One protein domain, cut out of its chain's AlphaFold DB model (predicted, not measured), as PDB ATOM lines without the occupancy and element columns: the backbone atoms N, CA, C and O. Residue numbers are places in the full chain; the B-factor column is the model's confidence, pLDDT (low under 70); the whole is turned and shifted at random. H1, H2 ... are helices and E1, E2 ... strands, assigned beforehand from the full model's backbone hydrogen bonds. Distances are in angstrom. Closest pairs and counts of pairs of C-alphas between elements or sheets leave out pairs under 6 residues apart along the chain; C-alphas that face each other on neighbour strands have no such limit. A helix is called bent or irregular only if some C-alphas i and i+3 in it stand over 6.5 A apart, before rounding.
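Overview. This is residues 3 to 178 of the 182 residues of the protein "Isochorismatase hydrolase" of Cutaneotrichosporon oleaginosum (UniProt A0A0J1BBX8). A small sheet of three parallel strands, E3, E4 and E5, sits in the middle, with H3 and H4 over one face and H5 over the opposite face. Beyond its E3 edge lies a separate parallel pair of strands, E1 and E2, with H2 packed on E2; on the H5 side the chain runs out through H6 and turns back with H7, which grazes the sheet at E4. The 176 printed residues hold seven named helices and five named strands, in the order E1 H1 E2 H2 E3 H3 E4 H4 E5 H5 H6 H7, of the mixed class. The whole is compact, with a radius of gyration of the C-alphas of 16.5 A, and spans 47 by 40 by 34 A.

Arrangement. E1, residues 9 to 14, and E2, residues 36 to 42, are parallel neighbours at 17 degrees, with N 37 and O 9 at 2.8 A and N 13 and O 40 at 3.0 A, within hydrogen-bond range. H1, residues 16 to 19, lies between them along the chain, and the three form a strand-helix-strand unit, two parallel neighbour strands with a helix between, with a right-handed crossover. The closest C-alphas of E2 and H2, residues 50 to 56, are those of Leu 37 and Ala 55, 6.3 A apart. E3, residues 77 to 83, is near E1, with 7 pairs of C-alphas within 10 A. E3 and E4, residues 106 to 115, are parallel at 25 degrees, with N 80 and O 108 at 2.8 A; E4 bends by 88 degrees at residue 112. E5, residues 135 to 137, is parallel to E4 at 37 degrees, with N 109 and O 135 at 2.8 A; E3 and E5 are the edge strands. H3, residues 85 to 96, is over E3 and E4 at a height over the sheet of 8.5 A. H4, residues 119 to 131, is on the same face over E4 at 9.1 A. H3 and H4 touch, closest at the C-alphas of His 86 and Ser 125, 5.0 A apart, and run the same way at a shallow tilt of 19 degrees. E3, H3, E4 and E4, H4, E5 are two more strand-helix-strand units with right-handed crossovers. H5, residues 139 to 147, is on the opposite face over E4, at a height of 11.1 A. H6, residues 155 to 164, is not on this sheet; it is close to H5 but not clearly touching, with the C-alphas of Met 147 and Phe 155 7.1 A apart. H7, residues 166 to 176, only grazes the sheet with its residues 169 to 176, closest at the C-alphas of Asp 112 and Thr 172, 6.3 A apart. Every O i to N i+4 pair is within hydrogen-bond range in H2, H5, H6 and H7, against 6 of 8 in H3 and 8 of 9 in H4, while H1 is too short for such a pair.

Along the chain. E1 begins at C-alpha 9, (14.702, -13.384, -3.564), and measures 16.7 A; H1 follows with 4.8 A. E2 measures 17.5 A, H2 9.9 A and E3 19.4 A. H3 measures 14.8 A and is only just irregular, with C-alphas 85 and 88 6.7 A apart. E4, the longest strand by residues, begins at C-alpha 106, (1.546, -15.568, 4.569), and measures 20.7 A. H4 measures 19.6 A, E5 6.4 A, H5 12.3 A, H6 14.1 A and H7 15.5 A; H7 ends at C-alpha 176, (5.727, 7.625, 6.576).

Size, cuts and confidence. The C-alphas farthest apart, those of Ser 67 and Asp 167, are 48.7 A apart. The printed part has no cut. The links from H1 to E2, 16 residues, and from H2 to E3, 20 residues, are long. Mean pLDDT of the printed part is 91.5; residues 69 to 70, 100 to 101 and 177 to 178 are under 70.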
ATOM      1  N   ALA A   3      20.764 -11.812   2.076       92.19
ATOM      2  CA  ALA A   3      22.016 -12.565   2.197       92.19
ATOM      3  C   ALA A   3      22.345 -12.977   3.648       92.19
ATOM      4  O   ALA A   3      22.662 -14.133   3.905       92.19
ATOM      5  N   ILE A   4      22.192 -12.058   4.612       91.38
ATOM      6  CA  ILE A   4      22.476 -12.318   6.036       91.38
ATOM      7  C   ILE A   4      21.555 -13.414   6.582       91.38
ATOM      8  O   ILE A   4      21.973 -14.209   7.415       91.38
ATOM      9  N   LEU A   5      20.313 -13.480   6.110       90.94
ATOM     10  CA  LEU A   5      19.289 -14.405   6.597       90.94
ATOM     11  C   LEU A   5      19.078 -15.638   5.698       90.94
ATOM     12  O   LEU A   5      18.135 -16.385   5.933       90.94
ATOM     13  N   GLU A   6      19.921 -15.853   4.678       92.69
ATOM     14  CA  GLU A   6      19.752 -16.916   3.662       92.69
ATOM     15  C   GLU A   6      18.351 -16.930   3.017       92.69
ATOM     16  O   GLU A   6      17.763 -17.979   2.752       92.69
ATOM     17  N   MET A   7      17.785 -15.749   2.765       93.62
ATOM     18  CA  MET A   7      16.455 -15.623   2.174       93.62
ATOM     19  C   MET A   7      16.526 -15.670   0.651       93.62
ATOM     20  O   MET A   7      17.292 -14.928   0.033       93.62
ATOM     21  N   LYS A   8      15.663 -16.489   0.047       95.31
ATOM     22  CA  LYS A   8      15.435 -16.488  -1.400       95.31
ATOM     23  C   LYS A   8      14.753 -15.182  -1.832       95.31
ATOM     24  O   LYS A   8      13.861 -14.688  -1.145       95.31
ATOM     25  N   VAL A   9      15.152 -14.652  -2.982       97.19
ATOM     26  CA  VAL A   9      14.702 -13.384  -3.564       97.19
ATOM     27  C   VAL A   9      14.222 -13.631  -4.989       97.19
ATOM     28  O   VAL A   9      14.929 -14.241  -5.786       97.19
ATOM     29  N   ILE A  10      13.027 -13.133  -5.303       97.31
ATOM     30  CA  ILE A  10      12.487 -13.038  -6.663       97.31
ATOM     31  C   ILE A  10      12.290 -11.568  -6.990       97.31
ATOM     32  O   ILE A  10      11.743 -10.821  -6.179       97.31
ATOM     33  N   THR A  11      12.658 -11.190  -8.209       98.25
ATOM     34  CA  THR A  11      12.409  -9.855  -8.749       98.25
ATOM     35  C   THR A  11      11.434  -9.956  -9.914       98.25
ATOM     36  O   THR A  11      11.494 -10.893 -10.710       98.25
ATOM     37  N   THR A  12      10.532  -8.985 -10.048       98.62
ATOM     38  CA  THR A  12       9.668  -8.881 -11.231       98.62
ATOM     39  C   THR A  12       9.719  -7.494 -11.835       98.62
ATOM     40  O   THR A  12       9.710  -6.510 -11.100       98.62
ATOM     41  N   GLU A  13       9.653  -7.421 -13.158       98.62
ATOM     42  CA  GLU A  13       9.626  -6.166 -13.908       98.62
ATOM     43  C   GLU A  13       8.310  -6.043 -14.670       98.62
ATOM     44  O   GLU A  13       7.976  -6.879 -15.514       98.62
ATOM     45  N   GLN A  14       7.540  -4.998 -14.372       98.56
ATOM     46  CA  GLN A  14       6.292  -4.720 -15.071       98.56
ATOM     47  C   GLN A  14       6.610  -4.097 -16.433       98.56
ATOM     48  O   GLN A  14       7.147  -3.001 -16.480       98.56
ATOM     49  N   ASN A  15       6.262  -4.768 -17.534       97.62
ATOM     50  CA  ASN A  15       6.477  -4.289 -18.907       97.62
ATOM     51  C   ASN A  15       7.822  -3.536 -19.106       97.62
ATOM     52  O   ASN A  15       7.817  -2.343 -19.431       97.62
ATOM     53  N   PRO A  16       8.981  -4.200 -18.925       97.06
ATOM     54  CA  PRO A  16      10.282  -3.522 -18.865       97.06
ATOM     55  C   PRO A  16      10.667  -2.795 -20.156       97.06
ATOM     56  O   PRO A  16      11.443  -1.846 -20.127       97.06
ATOM     57  N   LYS A  17      10.081  -3.176 -21.299       97.19
ATOM     58  CA  LYS A  17      10.247  -2.433 -22.558       97.19
ATOM     59  C   LYS A  17       9.741  -0.991 -22.460       97.19
ATOM     60  O   LYS A  17      10.277  -0.124 -23.137       97.19
ATOM     61  N   ALA A  18       8.699  -0.757 -21.662       97.38
ATOM     62  CA  ALA A  18       8.092   0.556 -21.475       97.38
ATOM     63  C   ALA A  18       8.532   1.236 -20.170       97.38
ATOM     64  O   ALA A  18       8.663   2.455 -20.149       97.38
ATOM     65  N   LEU A  19       8.737   0.467 -19.096       96.75
ATOM     66  CA  LEU A  19       8.996   1.001 -17.751       96.75
ATOM     67  C   LEU A  19      10.459   0.889 -17.303       96.75
ATOM     68  O   LEU A  19      10.810   1.394 -16.240       96.75
ATOM     69  N   GLY A  20      11.319   0.283 -18.123       97.31
ATOM     70  CA  GLY A  20      12.722   0.058 -17.797       97.31
ATOM     71  C   GLY A  20      12.953  -1.196 -16.954       97.31
ATOM     72  O   GLY A  20      12.022  -1.888 -16.538       97.31
ATOM     73  N   ALA A  21      14.232  -1.499 -16.750       97.81
ATOM     74  CA  ALA A  21      14.678  -2.597 -15.904       97.81
ATOM     75  C   ALA A  21      14.735  -2.177 -14.428       97.81
ATOM     76  O   ALA A  21      14.666  -0.997 -14.078       97.81
ATOM     77  N   THR A  22      14.911  -3.168 -13.563       97.69
ATOM     78  CA  THR A  22      15.191  -3.000 -12.140       97.69
ATOM     79  C   THR A  22      16.432  -2.133 -11.948       97.69
ATOM     80  O   THR A  22      17.450  -2.328 -12.614       97.69
ATOM     81  N   VAL A  23      16.358  -1.180 -11.019       97.06
ATOM     82  CA  VAL A  23      17.453  -0.238 -10.769       97.06
ATOM     83  C   VAL A  23      18.676  -0.961 -10.166       97.06
ATOM     84  O   VAL A  23      18.512  -1.787  -9.259       97.06
ATOM     85  N   PRO A  24      19.905  -0.692 -10.650       96.25
ATOM     86  CA  PRO A  24      21.115  -1.399 -10.213       96.25
ATOM     87  C   PRO A  24      21.464  -1.166  -8.735       96.25
ATOM     88  O   PRO A  24      22.151  -1.984  -8.123       96.25
ATOM     89  N   GLU A  25      20.966  -0.089  -8.129       95.38
ATOM     90  CA  GLU A  25      21.147   0.257  -6.717       95.38
ATOM     91  C   GLU A  25      20.572  -0.809  -5.775       95.38
ATOM     92  O   GLU A  25      21.061  -0.957  -4.656       95.38
ATOM     93  N   LEU A  26      19.591  -1.599  -6.232       93.69
ATOM     94  CA  LEU A  26      19.061  -2.724  -5.459       93.69
ATOM     95  C   LEU A  26      20.053  -3.892  -5.343       93.69
ATOM     96  O   LEU A  26      19.870  -4.754  -4.486       93.69
ATOM     97  N   GLY A  27      21.096  -3.938  -6.183       94.50
ATOM     98  CA  GLY A  27      22.188  -4.911  -6.083       94.50
ATOM     99  C   GLY A  27      21.746  -6.376  -6.157       94.50
ATOM    100  O   GLY A  27      22.390  -7.237  -5.560       94.50
ATOM    101  N   ILE A  28      20.638  -6.664  -6.846       93.94
ATOM    102  CA  ILE A  28      20.065  -8.017  -6.963       93.94
ATOM    103  C   ILE A  28      21.059  -8.987  -7.622       93.94
ATOM    104  O   ILE A  28      21.141 -10.156  -7.251       93.94
ATOM    105  N   ASP A  29      21.857  -8.489  -8.564       92.56
ATOM    106  CA  ASP A  29      22.931  -9.206  -9.254       92.56
ATOM    107  C   ASP A  29      24.087  -9.621  -8.328       92.56
ATOM    108  O   ASP A  29      24.812 -10.565  -8.632       92.56
ATOM    109  N   LYS A  30      24.237  -8.955  -7.176       94.19
ATOM    110  CA  LYS A  30      25.270  -9.253  -6.171       94.19
ATOM    111  C   LYS A  30      24.843 -10.329  -5.175       94.19
ATOM    112  O   LYS A  30      25.655 -10.742  -4.345       94.19
ATOM    113  N   LEU A  31      23.583 -10.765  -5.207       95.69
ATOM    114  CA  LEU A  31      23.114 -11.843  -4.342       95.69
ATOM    115  C   LEU A  31      23.758 -13.180  -4.749       95.69
ATOM    116  O   LEU A  31      23.895 -13.454  -5.944       95.69
ATOM    117  N   PRO A  32      24.105 -14.051  -3.782       96.12
ATOM    118  CA  PRO A  32      24.503 -15.422  -4.077       96.12
ATOM    119  C   PRO A  32      23.482 -16.128  -4.978       96.12
ATOM    120  O   PRO A  32      22.272 -15.979  -4.793       96.12
ATOM    121  N   ALA A  33      23.963 -16.935  -5.927       94.88
ATOM    122  CA  ALA A  33      23.114 -17.561  -6.943       94.88
ATOM    123  C   ALA A  33      21.993 -18.437  -6.352       94.88
ATOM    124  O   ALA A  33      20.908 -18.500  -6.916       94.88
ATOM    125  N   HIS A  34      22.219 -19.081  -5.200       94.38
ATOM    126  CA  HIS A  34      21.193 -19.895  -4.532       94.38
ATOM    127  C   HIS A  34      20.098 -19.065  -3.845       94.38
ATOM    128  O   HIS A  34      19.045 -19.608  -3.514       94.38
ATOM    129  N   LEU A  35      20.338 -17.768  -3.632       95.88
ATOM    130  CA  LEU A  35      19.367 -16.826  -3.076       95.88
ATOM    131  C   LEU A  35      18.637 -16.043  -4.169       95.88
ATOM    132  O   LEU A  35      17.498 -15.651  -3.952       95.88
ATOM    133  N   ASN A  36      19.243 -15.822  -5.334       96.81
ATOM    134  CA  ASN A  36      18.609 -15.111  -6.442       96.81
ATOM    135  C   ASN A  36      17.837 -16.074  -7.361       96.81
ATOM    136  O   ASN A  36      18.416 -16.738  -8.217       96.81
ATOM    137  N   LEU A  37      16.512 -16.117  -7.217       95.50
ATOM    138  CA  LEU A  37      15.611 -16.935  -8.041       95.50
ATOM    139  C   LEU A  37      15.235 -16.270  -9.384       95.50
ATOM    140  O   LEU A  37      14.337 -16.734 -10.094       95.50
ATOM    141  N   GLY A  38      15.922 -15.185  -9.740       96.12
ATOM    142  CA  GLY A  38      15.835 -14.528 -11.035       96.12
ATOM    143  C   GLY A  38      14.894 -13.326 -11.089       96.12
ATOM    144  O   GLY A  38      14.082 -13.070 -10.193       96.12
ATOM    145  N   THR A  39      15.021 -12.603 -12.202       97.81
ATOM    146  CA  THR A  39      14.178 -11.465 -12.575       97.81
ATOM    147  C   THR A  39      13.204 -11.886 -13.669       97.81
ATOM    148  O   THR A  39      13.621 -12.351 -14.729       97.81
ATOM    149  N   HIS A  40      11.906 -11.706 -13.423       97.88
ATOM    150  CA  HIS A  40      10.834 -12.169 -14.304       97.88
ATOM    151  C   HIS A  40      10.035 -10.988 -14.859       97.88
ATOM    152  O   HIS A  40       9.439 -10.209 -14.112       97.88
ATOM    153  N   SER A  41      10.001 -10.836 -16.183       98.12
ATOM    154  CA  SER A  41       9.161  -9.821 -16.826       98.12
ATOM    155  C   SER A  41       7.692 -10.231 -16.781       98.12
ATOM    156  O   SER A  41       7.360 -11.386 -17.040       98.12
ATOM    157  N   LYS A  42       6.795  -9.280 -16.520       98.31
ATOM    158  CA  LYS A  42       5.357  -9.548 -16.431       98.31
ATOM    159  C   LYS A  42       4.499  -8.399 -16.948       98.31
ATOM    160  O   LYS A  42       4.917  -7.242 -16.989       98.31
ATOM    161  N   THR A  43       3.269  -8.737 -17.318       97.81
ATOM    162  CA  THR A  43       2.179  -7.778 -17.554       97.81
ATOM    163  C   THR A  43       1.076  -7.898 -16.502       97.81
ATOM    164  O   THR A  43       0.384  -6.914 -16.246       97.81
ATOM    165  N   LEU A  44       0.945  -9.058 -15.847       97.19
ATOM    166  CA  LEU A  44       0.088  -9.241 -14.677       97.19
ATOM    167  C   LEU A  44       0.561  -8.331 -13.534       97.19
ATOM    168  O   LEU A  44       1.754  -8.277 -13.231       97.19
ATOM    169  N   PHE A  45      -0.363  -7.628 -12.878       98.19
ATOM    170  CA  PHE A  45      -0.007  -6.739 -11.768       98.19
ATOM    171  C   PHE A  45       0.519  -7.512 -10.556       98.19
ATOM    172  O   PHE A  45       1.556  -7.140 -10.008       98.19
ATOM    173  N   SER A  46      -0.138  -8.613 -10.191       96.88
ATOM    174  CA  SER A  46       0.383  -9.556  -9.200       96.88
ATOM    175  C   SER A  46       1.696 -10.198  -9.661       96.88
ATOM    176  O   SER A  46       1.895 -10.442 -10.854       96.88
ATOM    177  N   MET A  47       2.589 -10.490  -8.715       96.75
ATOM    178  CA  MET A  47       3.820 -11.242  -8.970       96.75
ATOM    179  C   MET A  47       3.584 -12.751  -9.130       96.75
ATOM    180  O   MET A  47       4.490 -13.429  -9.592       96.75
ATOM    181  N   PHE A  48       2.404 -13.292  -8.805       92.44
ATOM    182  CA  PHE A  48       2.097 -14.730  -8.921       92.44
ATOM    183  C   PHE A  48       1.818 -15.165 -10.374       92.44
ATOM    184  O   PHE A  48       0.755 -15.693 -10.705       92.44
ATOM    185  N   THR A  49       2.778 -14.932 -11.271       93.19
ATOM    186  CA  THR A  49       2.746 -15.459 -12.643       93.19
ATOM    187  C   THR A  49       3.157 -16.937 -12.662       93.19
ATOM    188  O   THR A  49       3.805 -17.402 -11.721       93.19
ATOM    189  N   PRO A  50       2.830 -17.708 -13.718       90.88
ATOM    190  CA  PRO A  50       3.315 -19.083 -13.865       90.88
ATOM    191  C   PRO A  50       4.836 -19.230 -13.693       90.88
ATOM    192  O   PRO A  50       5.295 -20.174 -13.056       90.88
ATOM    193  N   GLU A  51       5.622 -18.289 -14.216       92.94
ATOM    194  CA  GLU A  51       7.087 -18.301 -14.163       92.94
ATOM    195  C   GLU A  51       7.602 -18.094 -12.738       92.94
ATOM    196  O   GLU A  51       8.466 -18.845 -12.282       92.94
ATOM    197  N   VAL A  52       7.027 -17.131 -12.012       93.56
ATOM    198  CA  VAL A  52       7.366 -16.877 -10.606       93.56
ATOM    199  C   VAL A  52       6.958 -18.059  -9.732       93.56
ATOM    200  O   VAL A  52       7.761 -18.535  -8.935       93.56
ATOM    201  N   CYS A  53       5.749 -18.591  -9.912       90.94
ATOM    202  CA  CYS A  53       5.264 -19.760  -9.182       90.94
ATOM    203  C   CYS A  53       6.144 -20.998  -9.420       90.94
ATOM    204  O   CYS A  53       6.495 -21.709  -8.476       90.94
ATOM    205  N   LYS A  54       6.588 -21.214 -10.664       89.75
ATOM    206  CA  LYS A  54       7.558 -22.260 -11.009       89.75
ATOM    207  C   LYS A  54       8.918 -22.030 -10.345       89.75
ATOM    208  O   LYS A  54       9.518 -22.992  -9.875       89.75
ATOM    209  N   ALA A  55       9.401 -20.787 -10.302       91.00
ATOM    210  CA  ALA A  55      10.670 -20.438  -9.659       91.00
ATOM    211  C   ALA A  55      10.625 -20.607  -8.131       91.00
ATOM    212  O   ALA A  55      11.604 -21.052  -7.535       91.00
ATOM    213  N   LEU A  56       9.488 -20.295  -7.498       88.31
ATOM    214  CA  LEU A  56       9.253 -20.553  -6.075       88.31
ATOM    215  C   LEU A  56       9.252 -22.060  -5.768       88.31
ATOM    216  O   LEU A  56       9.783 -22.471  -4.735       88.31
ATOM    217  N   GLY A  57       8.701 -22.871  -6.679       86.81
ATOM    218  CA  GLY A  57       8.665 -24.327  -6.566       86.81
ATOM    219  C   GLY A  57       7.810 -24.824  -5.397       86.81
ATOM    220  O   GLY A  57       7.016 -24.072  -4.822       86.81
ATOM    221  N   GLY A  58       7.963 -26.111  -5.074       84.19
ATOM    222  CA  GLY A  58       7.227 -26.786  -4.001       84.19
ATOM    223  C   GLY A  58       5.730 -26.500  -4.080       84.19
ATOM    224  O   GLY A  58       5.115 -26.620  -5.146       84.19
ATOM    225  N   ARG A  59       5.172 -26.003  -2.972       80.94
ATOM    226  CA  ARG A  59       3.742 -25.684  -2.833       80.94
ATOM    227  C   ARG A  59       3.170 -24.698  -3.859       80.94
ATOM    228  O   ARG A  59       1.955 -24.605  -3.999       80.94
ATOM    229  N   TYR A  60       4.022 -23.972  -4.587       84.31
ATOM    230  CA  TYR A  60       3.624 -22.953  -5.563       84.31
ATOM    231  C   TYR A  60       3.671 -23.424  -7.014       84.31
ATOM    232  O   TYR A  60       3.111 -22.749  -7.873       84.31
ATOM    233  N   ALA A  61       4.286 -24.572  -7.316       80.94
ATOM    234  CA  ALA A  61       4.540 -24.988  -8.698       80.94
ATOM    235  C   ALA A  61       3.262 -25.074  -9.559       80.94
ATOM    236  O   ALA A  61       3.294 -24.746 -10.744       80.94
ATOM    237  N   ASN A  62       2.135 -25.443  -8.941       76.94
ATOM    238  CA  ASN A  62       0.830 -25.597  -9.587       76.94
ATOM    239  C   ASN A  62      -0.189 -24.561  -9.095       76.94
ATOM    240  O   ASN A  62      -1.371 -24.860  -8.992       76.94
ATOM    241  N   TRP A  63       0.251 -23.337  -8.783       78.00
ATOM    242  CA  TRP A  63      -0.586 -22.271  -8.206       78.00
ATOM    243  C   TRP A  63      -1.939 -22.034  -8.902       78.00
ATOM    244  O   TRP A  63      -2.902 -21.611  -8.261       78.00
ATOM    245  N   HIS A  64      -2.001 -22.306 -10.207       74.12
ATOM    246  CA  HIS A  64      -3.182 -22.120 -11.055       74.12
ATOM    247  C   HIS A  64      -4.168 -23.298 -11.027       74.12
ATOM    248  O   HIS A  64      -5.269 -23.173 -11.554       74.12
ATOM    249  N   ASP A  65      -3.794 -24.429 -10.429       77.19
ATOM    250  CA  ASP A  65      -4.616 -25.632 -10.339       77.19
ATOM    251  C   ASP A  65      -5.122 -25.824  -8.905       77.19
ATOM    252  O   ASP A  65      -4.430 -26.351  -8.035       77.19
ATOM    253  N   ALA A  66      -6.368 -25.413  -8.662       71.69
ATOM    254  CA  ALA A  66      -7.028 -25.562  -7.365       71.69
ATOM    255  C   ALA A  66      -7.247 -27.031  -6.945       71.69
ATOM    256  O   ALA A  66      -7.601 -27.286  -5.795       71.69
ATOM    257  N   SER A  67      -7.065 -27.989  -7.862       71.50
ATOM    258  CA  SER A  67      -7.183 -29.426  -7.597       71.50
ATOM    259  C   SER A  67      -5.841 -30.114  -7.333       71.50
ATOM    260  O   SER A  67      -5.824 -31.285  -6.944       71.50
ATOM    261  N   ALA A  68      -4.722 -29.407  -7.511       71.81
ATOM    262  CA  ALA A  68      -3.399 -29.969  -7.307       71.81
ATOM    263  C   ALA A  68      -3.153 -30.316  -5.832       71.81
ATOM    264  O   ALA A  68      -3.497 -29.566  -4.915       71.81
ATOM    265  N   VAL A  69      -2.491 -31.453  -5.604       67.81
ATOM    266  CA  VAL A  69      -1.969 -31.801  -4.279       67.81
ATOM    267  C   VAL A  69      -0.880 -30.796  -3.923       67.81
ATOM    268  O   VAL A  69       0.090 -30.626  -4.663       67.81
ATOM    269  N   ILE A  70      -1.061 -30.117  -2.796       69.69
ATOM    270  CA  ILE A  70      -0.124 -29.107  -2.315       69.69
ATOM    271  C   ILE A  70       1.069 -29.825  -1.705       69.69
ATOM    272  O   ILE A  70       0.916 -30.603  -0.763       69.69
ATOM    273  N   ASP A  71       2.251 -29.547  -2.239       72.06
ATOM    274  CA  ASP A  71       3.500 -29.942  -1.603       72.06
ATOM    275  C   ASP A  71       3.574 -29.274  -0.215       72.06
ATOM    276  O   ASP A  71       3.424 -28.051  -0.121       72.06
ATOM    277  N   PRO A  72       3.724 -30.034   0.885       70.69
ATOM    278  CA  PRO A  72       3.872 -29.439   2.209       70.69
ATOM    279  C   PRO A  72       5.173 -28.638   2.333       70.69
ATOM    280  O   PRO A  72       5.267 -27.773   3.202       70.69
ATOM    281  N   GLU A  73       6.163 -28.899   1.477       75.25
ATOM    282  CA  GLU A  73       7.409 -28.155   1.428       75.25
ATOM    283  C   GLU A  73       7.261 -26.886   0.576       75.25
ATOM    284  O   GLU A  73       6.734 -26.861  -0.542       75.25
ATOM    285  N   GLY A  74       7.747 -25.769   1.111       78.31
ATOM    286  CA  GLY A  74       7.736 -24.499   0.406       78.31
ATOM    287  C   GLY A  74       7.979 -23.314   1.324       78.31
ATOM    288  O   GLY A  74       8.212 -23.439   2.522       78.31
ATOM    289  N   ILE A  75       7.951 -22.128   0.732       86.94
ATOM    290  CA  ILE A  75       8.132 -20.871   1.459       86.94
ATOM    291  C   ILE A  75       6.832 -20.540   2.196       86.94
ATOM    292  O   ILE A  75       5.850 -20.213   1.548       86.94
ATOM    293  N   ASP A  76       6.799 -20.570   3.525       87.06
ATOM    294  CA  ASP A  76       5.562 -20.307   4.289       87.06
ATOM    295  C   ASP A  76       5.183 -18.828   4.407       87.06
ATOM    296  O   ASP A  76       4.038 -18.487   4.730       87.06
ATOM    297  N   ARG A  77       6.158 -17.936   4.217       91.12
ATOM    298  CA  ARG A  77       6.005 -16.488   4.362       91.12
ATOM    299  C   ARG A  77       6.756 -15.766   3.261       91.12
ATOM    300  O   ARG A  77       7.890 -16.122   2.961       91.12
ATOM    301  N   VAL A  78       6.153 -14.719   2.717       94.69
ATOM    302  CA  VAL A  78       6.799 -13.850   1.727       94.69
ATOM    303  C   VAL A  78       6.869 -12.431   2.255       94.69
ATOM    304  O   VAL A  78       5.877 -11.900   2.747       94.69
ATOM    305  N   ILE A  79       8.045 -11.822   2.142       97.81
ATOM    306  CA  ILE A  79       8.222 -10.395   2.389       97.81
ATOM    307  C   ILE A  79       8.066  -9.677   1.053       97.81
ATOM    308  O   ILE A  79       8.740 -10.027   0.085       97.81
ATOM    309  N   ILE A  80       7.178  -8.689   1.001       98.38
ATOM    310  CA  ILE A  80       6.848  -7.944  -0.212       98.38
ATOM    311  C   ILE A  80       7.306  -6.494  -0.045       98.38
ATOM    312  O   ILE A  80       6.979  -5.830   0.940       98.38
ATOM    313  N   VAL A  81       8.051  -6.017  -1.041       98.06
ATOM    314  CA  VAL A  81       8.577  -4.651  -1.159       98.06
ATOM    315  C   VAL A  81       8.408  -4.158  -2.598       98.06
ATOM    316  O   VAL A  81       8.198  -4.962  -3.507       98.06
ATOM    317  N   GLY A  82       8.532  -2.851  -2.822       97.94
ATOM    318  CA  GLY A  82       8.554  -2.248  -4.154       97.94
ATOM    319  C   GLY A  82       7.353  -1.354  -4.461       97.94
ATOM    320  O   GLY A  82       6.737  -0.761  -3.576       97.94
ATOM    321  N   ILE A  83       7.046  -1.214  -5.749       98.00
ATOM    322  CA  ILE A  83       6.038  -0.282  -6.264       98.00
ATOM    323  C   ILE A  83       5.142  -0.958  -7.319       98.00
ATOM    324  O   ILE A  83       5.544  -1.910  -7.979       98.00
ATOM    325  N   GLU A  84       3.908  -0.511  -7.536       98.00
ATOM    326  CA  GLU A  84       3.181   0.492  -6.748       98.00
ATOM    327  C   GLU A  84       2.394  -0.138  -5.596       98.00
ATOM    328  O   GLU A  84       1.789  -1.205  -5.758       98.00
ATOM    329  N   SER A  85       2.362   0.554  -4.452       98.06
ATOM    330  CA  SER A  85       1.722   0.111  -3.206       98.06
ATOM    331  C   SER A  85       0.277  -0.348  -3.412       98.06
ATOM    332  O   SER A  85      -0.124  -1.371  -2.865       98.06
ATOM    333  N   HIS A  86      -0.504   0.381  -4.212       97.88
ATOM    334  CA  HIS A  86      -1.937   0.164  -4.426       97.88
ATOM    335  C   HIS A  86      -2.268  -0.712  -5.645       97.88
ATOM    336  O   HIS A  86      -3.426  -1.088  -5.832       97.88
ATOM    337  N   VAL A  87      -1.264  -1.077  -6.453       98.44
ATOM    338  CA  VAL A  87      -1.446  -1.870  -7.682       98.44
ATOM    339  C   VAL A  87      -0.742  -3.217  -7.566       98.44
ATOM    340  O   VAL A  87      -1.368  -4.202  -7.175       98.44
ATOM    341  N   CYS A  88       0.550  -3.272  -7.905       98.62
ATOM    342  CA  CYS A  88       1.315  -4.516  -7.969       98.62
ATOM    343  C   CYS A  88       1.520  -5.112  -6.576       98.62
ATOM    344  O   CYS A  88       1.280  -6.303  -6.384       98.62
ATOM    345  N   VAL A  89       1.905  -4.291  -5.594       98.69
ATOM    346  CA  VAL A  89       2.129  -4.746  -4.213       98.69
ATOM    347  C   VAL A  89       0.816  -5.242  -3.608       98.69
ATOM    348  O   VAL A  89       0.766  -6.357  -3.096       98.69
ATOM    349  N   PHE A  90      -0.266  -4.462  -3.730       98.38
ATOM    350  CA  PHE A  90      -1.593  -4.841  -3.234       98.38
ATOM    351  C   PHE A  90      -2.079  -6.165  -3.820       98.38
ATOM    352  O   PHE A  90      -2.398  -7.084  -3.070       98.38
ATOM    353  N   GLN A  91      -2.109  -6.295  -5.148       97.88
ATOM    354  CA  GLN A  91      -2.612  -7.513  -5.787       97.88
ATOM    355  C   GLN A  91      -1.743  -8.732  -5.456       97.88
ATOM    356  O   GLN A  91      -2.285  -9.798  -5.180       97.88
ATOM    357  N   THR A  92      -0.420  -8.560  -5.376       97.38
ATOM    358  CA  THR A  92       0.494  -9.631  -4.946       97.38
ATOM    359  C   THR A  92       0.224 -10.066  -3.508       97.38
ATOM    360  O   THR A  92       0.162 -11.260  -3.232       97.38
ATOM    361  N   ALA A  93       0.030  -9.116  -2.587       97.31
ATOM    362  CA  ALA A  93      -0.263  -9.423  -1.191       97.31
ATOM    363  C   ALA A  93      -1.614 -10.136  -1.028       97.31
ATOM    364  O   ALA A  93      -1.716 -11.069  -0.239       97.31
ATOM    365  N   MET A  94      -2.638  -9.749  -1.795       95.00
ATOM    366  CA  MET A  94      -3.942 -10.427  -1.769       95.00
ATOM    367  C   MET A  94      -3.864 -11.856  -2.314       95.00
ATOM    368  O   MET A  94      -4.447 -12.767  -1.726       95.00
ATOM    369  N   ASP A  95      -3.134 -12.067  -3.409       92.00
ATOM    370  CA  ASP A  95      -2.922 -13.407  -3.958       92.00
ATOM    371  C   ASP A  95      -2.162 -14.287  -2.960       92.00
ATOM    372  O   ASP A  95      -2.589 -15.408  -2.684       92.00
ATOM    373  N   ALA A  96      -1.102 -13.749  -2.346       91.06
ATOM    374  CA  ALA A  96      -0.358 -14.433  -1.294       91.06
ATOM    375  C   ALA A  96      -1.244 -14.776  -0.086       91.06
ATOM    376  O   ALA A  96      -1.192 -15.891   0.419       91.06
ATOM    377  N   ALA A  97      -2.133 -13.873   0.330       88.88
ATOM    378  CA  ALA A  97      -3.104 -14.122   1.399       88.88
ATOM    379  C   ALA A  97      -4.164 -15.191   1.048       88.88
ATOM    380  O   ALA A  97      -5.065 -15.451   1.841       88.88
ATOM    381  N   GLY A  98      -4.067 -15.830  -0.121       79.06
ATOM    382  CA  GLY A  98      -4.915 -16.950  -0.505       79.06
ATOM    383  C   GLY A  98      -6.214 -16.536  -1.187       79.06
ATOM    384  O   GLY A  98      -7.101 -17.378  -1.312       79.06
ATOM    385  N   ARG A  99      -6.333 -15.294  -1.687       74.06
ATOM    386  CA  ARG A  99      -7.530 -14.823  -2.413       74.06
ATOM    387  C   ARG A  99      -7.952 -15.753  -3.558       74.06
ATOM    388  O   ARG A  99      -9.143 -15.845  -3.840       74.06
ATOM    389  N   ASN A 100      -6.999 -16.433  -4.198       67.06
ATOM    390  CA  ASN A 100      -7.269 -17.258  -5.380       67.06
ATOM    391  C   ASN A 100      -7.434 -18.756  -5.081       67.06
ATOM    392  O   ASN A 100      -8.169 -19.426  -5.797       67.06
ATOM    393  N   ASN A 101      -6.764 -19.302  -4.060       68.62
ATOM    394  CA  ASN A 101      -6.713 -20.756  -3.835       68.62
ATOM    395  C   ASN A 101      -6.616 -21.180  -2.352       68.62
ATOM    396  O   ASN A 101      -6.457 -22.367  -2.072       68.62
ATOM    397  N   GLY A 102      -6.678 -20.236  -1.402       71.06
ATOM    398  CA  GLY A 102      -6.645 -20.487   0.047       71.06
ATOM    399  C   GLY A 102      -5.318 -21.003   0.622       71.06
ATOM    400  O   GLY A 102      -5.233 -21.203   1.829       71.06
ATOM    401  N   ASN A 103      -4.284 -21.206  -0.201       72.69
ATOM    402  CA  ASN A 103      -3.063 -21.931   0.178       72.69
ATOM    403  C   ASN A 103      -1.772 -21.142  -0.076       72.69
ATOM    404  O   ASN A 103      -0.692 -21.714  -0.236       72.69
ATOM    405  N   GLY A 104      -1.867 -19.815  -0.096       77.44
ATOM    406  CA  GLY A 104      -0.718 -18.945  -0.306       77.44
ATOM    407  C   GLY A 104       0.287 -18.866   0.839       77.44
ATOM    408  O   GLY A 104       0.032 -19.373   1.937       77.44
ATOM    409  N   PRO A 105       1.469 -18.270   0.587       86.94
ATOM    410  CA  PRO A 105       2.379 -17.897   1.658       86.94
ATOM    411  C   PRO A 105       1.762 -16.755   2.453       86.94
ATOM    412  O   PRO A 105       1.190 -15.840   1.875       86.94
ATOM    413  N   ARG A 106       1.979 -16.716   3.765       90.81
ATOM    414  CA  ARG A 106       1.546 -15.568   4.569       90.81
ATOM    415  C   ARG A 106       2.350 -14.320   4.167       90.81
ATOM    416  O   ARG A 106       3.571 -14.321   4.357       90.81
ATOM    417  N   PRO A 107       1.712 -13.274   3.614       95.81
ATOM    418  CA  PRO A 107       2.421 -12.077   3.187       95.81
ATOM    419  C   PRO A 107       2.757 -11.171   4.371       95.81
ATOM    420  O   PRO A 107       1.939 -10.979   5.271       95.81
ATOM    421  N   ILE A 108       3.945 -10.577   4.314       98.00
ATOM    422  CA  ILE A 108       4.374  -9.455   5.146       98.00
ATOM    423  C   ILE A 108       4.781  -8.325   4.201       98.00
ATOM    424  O   ILE A 108       5.723  -8.472   3.424       98.00
ATOM    425  N   VAL A 109       4.074  -7.202   4.237       98.50
ATOM    426  CA  VAL A 109       4.411  -6.014   3.442       98.50
ATOM    427  C   VAL A 109       5.226  -5.063   4.309       98.50
ATOM    428  O   VAL A 109       4.789  -4.684   5.397       98.50
ATOM    429  N   LEU A 110       6.410  -4.671   3.830       97.62
ATOM    430  CA  LEU A 110       7.249  -3.705   4.541       97.62
ATOM    431  C   LEU A 110       6.823  -2.289   4.173       97.62
ATOM    432  O   LEU A 110       7.059  -1.818   3.062       97.62
ATOM    433  N   ALA A 111       6.182  -1.613   5.113       97.06
ATOM    434  CA  ALA A 111       5.591  -0.302   4.916       97.06
ATOM    435  C   ALA A 111       6.638   0.780   4.569       97.06
ATOM    436  O   ALA A 111       6.339   1.702   3.817       97.06
ATOM    437  N   ASP A 112       7.870   0.627   5.059       95.50
ATOM    438  CA  ASP A 112       9.043   1.467   4.782       95.50
ATOM    439  C   ASP A 112       9.808   1.068   3.508       95.50
ATOM    440  O   ASP A 112      10.780   1.724   3.142       95.50
ATOM    441  N   ALA A 113       9.363   0.028   2.802       96.44
ATOM    442  CA  ALA A 113       9.940  -0.402   1.531       96.44
ATOM    443  C   ALA A 113       8.891  -0.515   0.413       96.44
ATOM    444  O   ALA A 113       9.117  -1.200  -0.587       96.44
ATOM    445  N   VAL A 114       7.749   0.165   0.559       97.56
ATOM    446  CA  VAL A 114       6.747   0.316  -0.501       97.56
ATOM    447  C   VAL A 114       6.427   1.777  -0.763       97.56
ATOM    448  O   VAL A 114       6.498   2.619   0.129       97.56
ATOM    449  N   SER A 115       6.068   2.090  -2.004       96.25
ATOM    450  CA  SER A 115       5.743   3.460  -2.401       96.25
ATOM    451  C   SER A 115       4.754   3.503  -3.568       96.25
ATOM    452  O   SER A 115       4.411   2.476  -4.159       96.25
ATOM    453  N   SER A 116       4.277   4.697  -3.899       96.00
ATOM    454  CA  SER A 116       3.461   4.987  -5.078       96.00
ATOM    455  C   SER A 116       3.764   6.396  -5.570       96.00
ATOM    456  O   SER A 116       4.219   7.247  -4.806       96.00
ATOM    457  N   ILE A 117       3.488   6.639  -6.853       95.38
ATOM    458  CA  ILE A 117       3.577   7.978  -7.437       95.38
ATOM    459  C   ILE A 117       2.639   8.973  -6.740       95.38
ATOM    460  O   ILE A 117       2.968  10.151  -6.638       95.38
ATOM    461  N   ASN A 118       1.509   8.487  -6.214       94.12
ATOM    462  CA  ASN A 118       0.569   9.257  -5.410       94.12
ATOM    463  C   ASN A 118       0.781   8.899  -3.928       94.12
ATOM    464  O   ASN A 118       0.356   7.822  -3.503       94.12
ATOM    465  N   PRO A 119       1.408   9.761  -3.106       91.25
ATOM    466  CA  PRO A 119       1.752   9.415  -1.724       91.25
ATOM    467  C   PRO A 119       0.550   9.009  -0.857       91.25
ATOM    468  O   PRO A 119       0.679   8.175   0.035       91.25
ATOM    469  N   GLN A 120      -0.633   9.558  -1.142       93.06
ATOM    470  CA  GLN A 120      -1.881   9.251  -0.440       93.06
ATOM    471  C   GLN A 120      -2.313   7.787  -0.624       93.06
ATOM    472  O   GLN A 120      -2.895   7.201   0.288       93.06
ATOM    473  N   GLU A 121      -1.981   7.173  -1.764       96.06
ATOM    474  CA  GLU A 121      -2.291   5.765  -2.044       96.06
ATOM    475  C   GLU A 121      -1.503   4.806  -1.144       96.06
ATOM    476  O   GLU A 121      -1.920   3.670  -0.929       96.06
ATOM    477  N   ILE A 122      -0.362   5.238  -0.592       95.56
ATOM    478  CA  ILE A 122       0.465   4.395   0.276       95.56
ATOM    479  C   ILE A 122      -0.311   4.035   1.543       95.56
ATOM    480  O   ILE A 122      -0.522   2.852   1.806       95.56
ATOM    481  N   ALA A 123      -0.791   5.033   2.289       94.50
ATOM    482  CA  ALA A 123      -1.520   4.801   3.536       94.50
ATOM    483  C   ALA A 123      -2.825   4.025   3.297       94.50
ATOM    484  O   ALA A 123      -3.072   3.018   3.960       94.50
ATOM    485  N   VAL A 124      -3.608   4.427   2.286       96.31
ATOM    486  CA  VAL A 124      -4.869   3.757   1.931       96.31
ATOM    487  C   VAL A 124      -4.632   2.291   1.562       96.31
ATOM    488  O   VAL A 124      -5.363   1.412   2.021       96.31
ATOM    489  N   SER A 125      -3.608   1.996   0.757       97.69
ATOM    490  CA  SER A 125      -3.296   0.617   0.372       97.69
ATOM    491  C   SER A 125      -2.853  -0.231   1.563       97.69
ATOM    492  O   SER A 125      -3.367  -1.334   1.751       97.69
ATOM    493  N   LEU A 126      -1.950   0.291   2.402       97.50
ATOM    494  CA  LEU A 126      -1.470  -0.415   3.593       97.50
ATOM    495  C   LEU A 126      -2.611  -0.724   4.570       97.50
ATOM    496  O   LEU A 126      -2.691  -1.837   5.087       97.50
ATOM    497  N   ASP A 127      -3.540   0.209   4.777       97.31
ATOM    498  CA  ASP A 127      -4.710  -0.039   5.621       97.31
ATOM    499  C   ASP A 127      -5.627  -1.104   5.024       97.31
ATOM    500  O   ASP A 127      -6.084  -1.996   5.740       97.31
ATOM    501  N   ARG A 128      -5.853  -1.087   3.707       96.94
ATOM    502  CA  ARG A 128      -6.622  -2.146   3.035       96.94
ATOM    503  C   ARG A 128      -5.959  -3.517   3.176       96.94
ATOM    504  O   ARG A 128      -6.665  -4.506   3.369       96.94
ATOM    505  N   MET A 129      -4.629  -3.585   3.107       97.50
ATOM    506  CA  MET A 129      -3.870  -4.821   3.324       97.50
ATOM    507  C   MET A 129      -4.081  -5.346   4.747       97.50
ATOM    508  O   MET A 129      -4.473  -6.503   4.901       97.50
ATOM    509  N   ARG A 130      -3.937  -4.490   5.771       96.62
ATOM    510  CA  ARG A 130      -4.192  -4.860   7.178       96.62
ATOM    511  C   ARG A 130      -5.597  -5.426   7.379       96.62
ATOM    512  O   ARG A 130      -5.751  -6.496   7.957       96.62
ATOM    513  N   HIS A 131      -6.618  -4.749   6.847       95.81
ATOM    514  CA  HIS A 131      -8.013  -5.208   6.938       95.81
ATOM    515  C   HIS A 131      -8.267  -6.527   6.198       95.81
ATOM    516  O   HIS A 131      -9.219  -7.235   6.513       95.81
ATOM    517  N   SER A 132      -7.413  -6.869   5.236       93.06
ATOM    518  CA  SER A 132      -7.475  -8.128   4.490       93.06
ATOM    519  C   SER A 132      -6.619  -9.238   5.115       93.06
ATOM    520  O   SER A 132      -6.406 -10.270   4.486       93.06
ATOM    521  N   GLY A 133      -6.108  -9.040   6.337       91.19
ATOM    522  CA  GLY A 133      -5.313 -10.037   7.061       91.19
ATOM    523  C   GLY A 133      -3.855 -10.151   6.603       91.19
ATOM    524  O   GLY A 133      -3.185 -11.124   6.947       91.19
ATOM    525  N   VAL A 134      -3.354  -9.177   5.837       96.50
ATOM    526  CA  VAL A 134      -1.932  -9.080   5.486       96.50
ATOM    527  C   VAL A 134      -1.176  -8.417   6.629       96.50
ATOM    528  O   VAL A 134      -1.591  -7.369   7.130       96.50
ATOM    529  N   ASP A 135      -0.044  -9.007   7.009       96.94
ATOM    530  CA  ASP A 135       0.848  -8.411   7.996       96.94
ATOM    531  C   ASP A 135       1.563  -7.201   7.377       96.94
ATOM    532  O   ASP A 135       2.098  -7.277   6.267       96.94
ATOM    533  N   VAL A 136       1.547  -6.067   8.074       97.75
ATOM    534  CA  VAL A 136       2.193  -4.828   7.632       97.75
ATOM    535  C   VAL A 136       3.142  -4.379   8.729       97.75
ATOM    536  O   VAL A 136       2.704  -3.957   9.800       97.75
ATOM    537  N   ALA A 137       4.433  -4.425   8.429       96.94
ATOM    538  CA  ALA A 137       5.510  -4.175   9.378       96.94
ATOM    539  C   ALA A 137       6.566  -3.239   8.775       96.94
ATOM    540  O   ALA A 137       6.420  -2.769   7.649       96.94
ATOM    541  N   THR A 138       7.627  -2.944   9.523       95.94
ATOM    542  CA  THR A 138       8.808  -2.232   9.010       95.94
ATOM    543  C   THR A 138       9.957  -3.202   8.780       95.94
ATOM    544  O   THR A 138      10.011  -4.271   9.399       95.94
ATOM    545  N   SER A 139      10.895  -2.832   7.911       94.06
ATOM    546  CA  SER A 139      12.091  -3.623   7.629       94.06
ATOM    547  C   SER A 139      12.858  -3.968   8.906       94.06
ATOM    548  O   SER A 139      13.155  -5.140   9.133       94.06
ATOM    549  N   GLU A 140      13.088  -2.990   9.788       92.75
ATOM    550  CA  GLU A 140      13.763  -3.196  11.073       92.75
ATOM    551  C   GLU A 140      13.002  -4.181  11.975       92.75
ATOM    552  O   GLU A 140      13.593  -5.136  12.484       92.75
ATOM    553  N   SER A 141      11.682  -4.017  12.124       94.56
ATOM    554  CA  SER A 141      10.865  -4.899  12.969       94.56
ATOM    555  C   SER A 141      10.912  -6.349  12.489       94.56
ATOM    556  O   SER A 141      11.105  -7.262  13.293       94.56
ATOM    557  N   VAL A 142      10.750  -6.579  11.182       95.00
ATOM    558  CA  VAL A 142      10.765  -7.935  10.610       95.00
ATOM    559  C   VAL A 142      12.150  -8.558  10.721       95.00
ATOM    560  O   VAL A 142      12.279  -9.742  11.018       95.00
ATOM    561  N   LEU A 143      13.200  -7.763  10.542       90.81
ATOM    562  CA  LEU A 143      14.574  -8.218  10.696       90.81
ATOM    563  C   LEU A 143      14.871  -8.728  12.110       90.81
ATOM    564  O   LEU A 143      15.385  -9.838  12.264       90.81
ATOM    565  N   PHE A 144      14.524  -7.955  13.141       94.44
ATOM    566  CA  PHE A 144      14.688  -8.395  14.527       94.44
ATOM    567  C   PHE A 144      13.796  -9.598  14.854       94.44
ATOM    568  O   PHE A 144      14.245 -10.519  15.536       94.44
ATOM    569  N   GLN A 145      12.573  -9.641  14.316       94.50
ATOM    570  CA  GLN A 145      11.679 -10.792  14.459       94.50
ATOM    571  C   GLN A 145      12.283 -12.076  13.869       94.50
ATOM    572  O   GLN A 145      12.159 -13.136  14.475       94.50
ATOM    573  N   LEU A 146      12.945 -11.991  12.710       92.25
ATOM    574  CA  LEU A 146      13.605 -13.134  12.070       92.25
ATOM    575  C   LEU A 146      14.894 -13.555  12.788       92.25
ATOM    576  O   LEU A 146      15.212 -14.740  12.798       92.25
ATOM    577  N   MET A 147      15.627 -12.614  13.391       92.75
ATOM    578  CA  MET A 147      16.786 -12.939  14.234       92.75
ATOM    579  C   MET A 147      16.376 -13.696  15.500       92.75
ATOM    580  O   MET A 147      17.075 -14.624  15.905       92.75
ATOM    581  N   GLY A 148      15.262 -13.298  16.124       94.50
ATOM    582  CA  GLY A 148      14.692 -13.921  17.323       94.50
ATOM    583  C   GLY A 148      15.478 -13.668  18.616       94.50
ATOM    584  O   GLY A 148      14.870 -13.384  19.643       94.50
ATOM    585  N   ASP A 149      16.812 -13.723  18.565       94.81
ATOM    586  CA  ASP A 149      17.705 -13.542  19.713       94.81
ATOM    587  C   ASP A 149      18.975 -12.757  19.329       94.81
ATOM    588  O   ASP A 149      19.530 -12.908  18.237       94.81
ATOM    589  N   ALA A 150      19.480 -11.937  20.253       94.25
ATOM    590  CA  ALA A 150      20.756 -11.236  20.105       94.25
ATOM    591  C   ALA A 150      21.973 -12.183  20.144       94.25
ATOM    592  O   ALA A 150      23.062 -11.813  19.703       94.25
ATOM    593  N   SER A 151      21.808 -13.415  20.633       95.56
ATOM    594  CA  SER A 151      22.820 -14.470  20.576       95.56
ATOM    595  C   SER A 151      22.894 -15.168  19.215       95.56
ATOM    596  O   SER A 151      23.702 -16.086  19.052       95.56
ATOM    597  N   HIS A 152      22.052 -14.792  18.244       94.69
ATOM    598  CA  HIS A 152      22.050 -15.407  16.922       94.69
ATOM    599  C   HIS A 152      23.459 -15.330  16.291       94.69
ATOM    600  O   HIS A 152      24.078 -14.261  16.315       94.69
ATOM    601  N   PRO A 153      23.988 -16.406  15.670       94.06
ATOM    602  CA  PRO A 153      25.364 -16.428  15.153       94.06
ATOM    603  C   PRO A 153      25.692 -15.292  14.173       94.06
ATOM    604  O   PRO A 153      26.831 -14.839  14.089       94.06
ATOM    605  N   ARG A 154      24.677 -14.810  13.444       93.50
ATOM    606  CA  ARG A 154      24.789 -13.704  12.477       93.50
ATOM    607  C   ARG A 154      24.393 -12.331  13.039       93.50
ATOM    608  O   ARG A 154      24.395 -11.348  12.303       93.50
ATOM    609  N   PHE A 155      24.091 -12.224  14.337       94.06
ATOM    610  CA  PHE A 155      23.622 -10.977  14.953       94.06
ATOM    611  C   PHE A 155      24.627  -9.831  14.807       94.06
ATOM    612  O   PHE A 155      24.238  -8.692  14.577       94.06
ATOM    613  N   ARG A 156      25.934 -10.109  14.887       93.75
ATOM    614  CA  ARG A 156      26.970  -9.073  14.740       93.75
ATOM    615  C   ARG A 156      26.982  -8.448  13.342       93.75
ATOM    616  O   ARG A 156      27.146  -7.236  13.222       93.75
ATOM    617  N   GLU A 157      26.828  -9.266  12.304       93.06
ATOM    618  CA  GLU A 157      26.729  -8.800  10.917       93.06
ATOM    619  C   GLU A 157      25.447  -7.988  10.717       93.06
ATOM    620  O   GLU A 157      25.479  -6.880  10.184       93.06
ATOM    621  N   PHE A 158      24.336  -8.497  11.246       91.19
ATOM    622  CA  PHE A 158      23.051  -7.813  11.238       91.19
ATOM    623  C   PHE A 158      23.090  -6.450  11.957       91.19
ATOM    624  O   PHE A 158      22.692  -5.438  11.388       91.19
ATOM    625  N   SER A 159      23.616  -6.394  13.181       92.31
ATOM    626  CA  SER A 159      23.715  -5.167  13.982       92.31
ATOM    627  C   SER A 159      24.574  -4.103  13.296       92.31
ATOM    628  O   SER A 159      24.264  -2.913  13.371       92.31
ATOM    629  N   LYS A 160      25.627  -4.525  12.581       93.94
ATOM    630  CA  LYS A 160      26.426  -3.627  11.745       93.94
ATOM    631  C   LYS A 160      25.574  -3.005  10.632       93.94
ATOM    632  O   LYS A 160      25.587  -1.785  10.513       93.94
ATOM    633  N   LEU A 161      24.798  -3.810   9.900       91.81
ATOM    634  CA  LEU A 161      23.907  -3.321   8.841       91.81
ATOM    635  C   LEU A 161      22.869  -2.321   9.377       91.81
ATOM    636  O   LEU A 161      22.707  -1.251   8.806       91.81
ATOM    637  N   VAL A 162      22.206  -2.627  10.499       91.94
ATOM    638  CA  VAL A 162      21.236  -1.703  11.129       91.94
ATOM    639  C   VAL A 162      21.891  -0.365  11.471       91.94
ATOM    640  O   VAL A 162      21.299   0.696  11.287       91.94
ATOM    641  N   LYS A 163      23.138  -0.393  11.953       93.38
ATOM    642  CA  LYS A 163      23.878   0.823  12.291       93.38
ATOM    643  C   LYS A 163      24.259   1.640  11.054       93.38
ATOM    644  O   LYS A 163      24.227   2.865  11.128       93.38
ATOM    645  N   GLU A 164      24.623   0.980   9.957       94.12
ATOM    646  CA  GLU A 164      24.941   1.618   8.671       94.12
ATOM    647  C   GLU A 164      23.698   2.256   8.031       94.12
ATOM    648  O   GLU A 164      23.784   3.354   7.493       94.12
ATOM    649  N   GLU A 165      22.528   1.632   8.184       92.44
ATOM    650  CA  GLU A 165      21.254   2.093   7.613       92.44
ATOM    651  C   GLU A 165      20.422   2.980   8.555       92.44
ATOM    652  O   GLU A 165      19.276   3.323   8.247       92.44
ATOM    653  N   LYS A 166      20.971   3.374   9.710       92.44
ATOM    654  CA  LYS A 166      20.237   4.107  10.754       92.44
ATOM    655  C   LYS A 166      19.573   5.382  10.223       92.44
ATOM    656  O   LYS A 166      18.394   5.623  10.487       92.44
ATOM    657  N   ASP A 167      20.322   6.198   9.486       93.81
ATOM    658  CA  ASP A 167      19.834   7.494   9.008       93.81
ATOM    659  C   ASP A 167      18.791   7.324   7.892       93.81
ATOM    660  O   ASP A 167      17.771   8.018   7.888       93.81
ATOM    661  N   ASN A 168      18.982   6.337   7.009       91.25
ATOM    662  CA  ASN A 168      18.011   5.970   5.973       91.25
ATOM    663  C   ASN A 168      16.695   5.481   6.590       91.25
ATOM    664  O   ASN A 168      15.613   5.917   6.186       91.25
ATOM    665  N   THR A 169      16.790   4.621   7.606       90.69
ATOM    666  CA  THR A 169      15.641   4.078   8.340       90.69
ATOM    667  C   THR A 169      14.875   5.206   9.025       90.69
ATOM    668  O   THR A 169      13.686   5.396   8.769       90.69
ATOM    669  N   SER A 170      15.562   6.036   9.819       90.38
ATOM    670  CA  SER A 170      14.942   7.171  10.511       90.38
ATOM    671  C   SER A 170      14.288   8.154   9.535       90.38
ATOM    672  O   SER A 170      13.158   8.587   9.758       90.38
ATOM    673  N   GLY A 171      14.974   8.500   8.442       91.12
ATOM    674  CA  GLY A 171      14.447   9.420   7.436       91.12
ATOM    675  C   GLY A 171      13.218   8.873   6.708       91.12
ATOM    676  O   GLY A 171      12.298   9.630   6.392       91.12
ATOM    677  N   THR A 172      13.167   7.563   6.465       89.44
ATOM    678  CA  THR A 172      12.020   6.904   5.828       89.44
ATOM    679  C   THR A 172      10.814   6.861   6.763       89.44
ATOM    680  O   THR A 172       9.722   7.278   6.375       89.44
ATOM    681  N   LEU A 173      11.013   6.456   8.021       88.81
ATOM    682  CA  LEU A 173       9.933   6.377   9.008       88.81
ATOM    683  C   LEU A 173       9.308   7.749   9.304       88.81
ATOM    684  O   LEU A 173       8.088   7.856   9.413       88.81
ATOM    685  N   GLN A 174      10.108   8.820   9.351       87.31
ATOM    686  CA  GLN A 174       9.589  10.187   9.515       87.31
ATOM    687  C   GLN A 174       8.677  10.619   8.359       87.31
ATOM    688  O   GLN A 174       7.670  11.285   8.582       87.31
ATOM    689  N   LYS A 175       8.997  10.228   7.118       83.56
ATOM    690  CA  LYS A 175       8.149  10.527   5.951       83.56
ATOM    691  C   LYS A 175       6.844   9.736   5.978       83.56
ATOM    692  O   LYS A 175       5.815  10.245   5.548       83.56
ATOM    693  N   MET A 176       6.888   8.507   6.486       79.19
ATOM    694  CA  MET A 176       5.727   7.625   6.576       79.19
ATOM    695  C   MET A 176       4.684   8.067   7.598       79.19
ATOM    696  O   MET A 176       3.491   7.985   7.323       79.19
ATOM    697  N   ILE A 177       5.119   8.512   8.779       64.12
ATOM    698  CA  ILE A 177       4.224   8.891   9.887       64.12
ATOM    699  C   ILE A 177       3.491  10.220   9.581       64.12
ATOM    700  O   ILE A 177       2.637  10.670  10.341       64.12
ATOM    701  N   GLY A 178       3.789  10.844   8.433       55.44
ATOM    702  CA  GLY A 178       3.599  12.272   8.243       55.44
ATOM    703  C   GLY A 178       4.574  13.018   9.150       55.44
ATOM    704  O   GLY A 178       5.005  12.507  10.182       55.44
TER     705      GLY A 178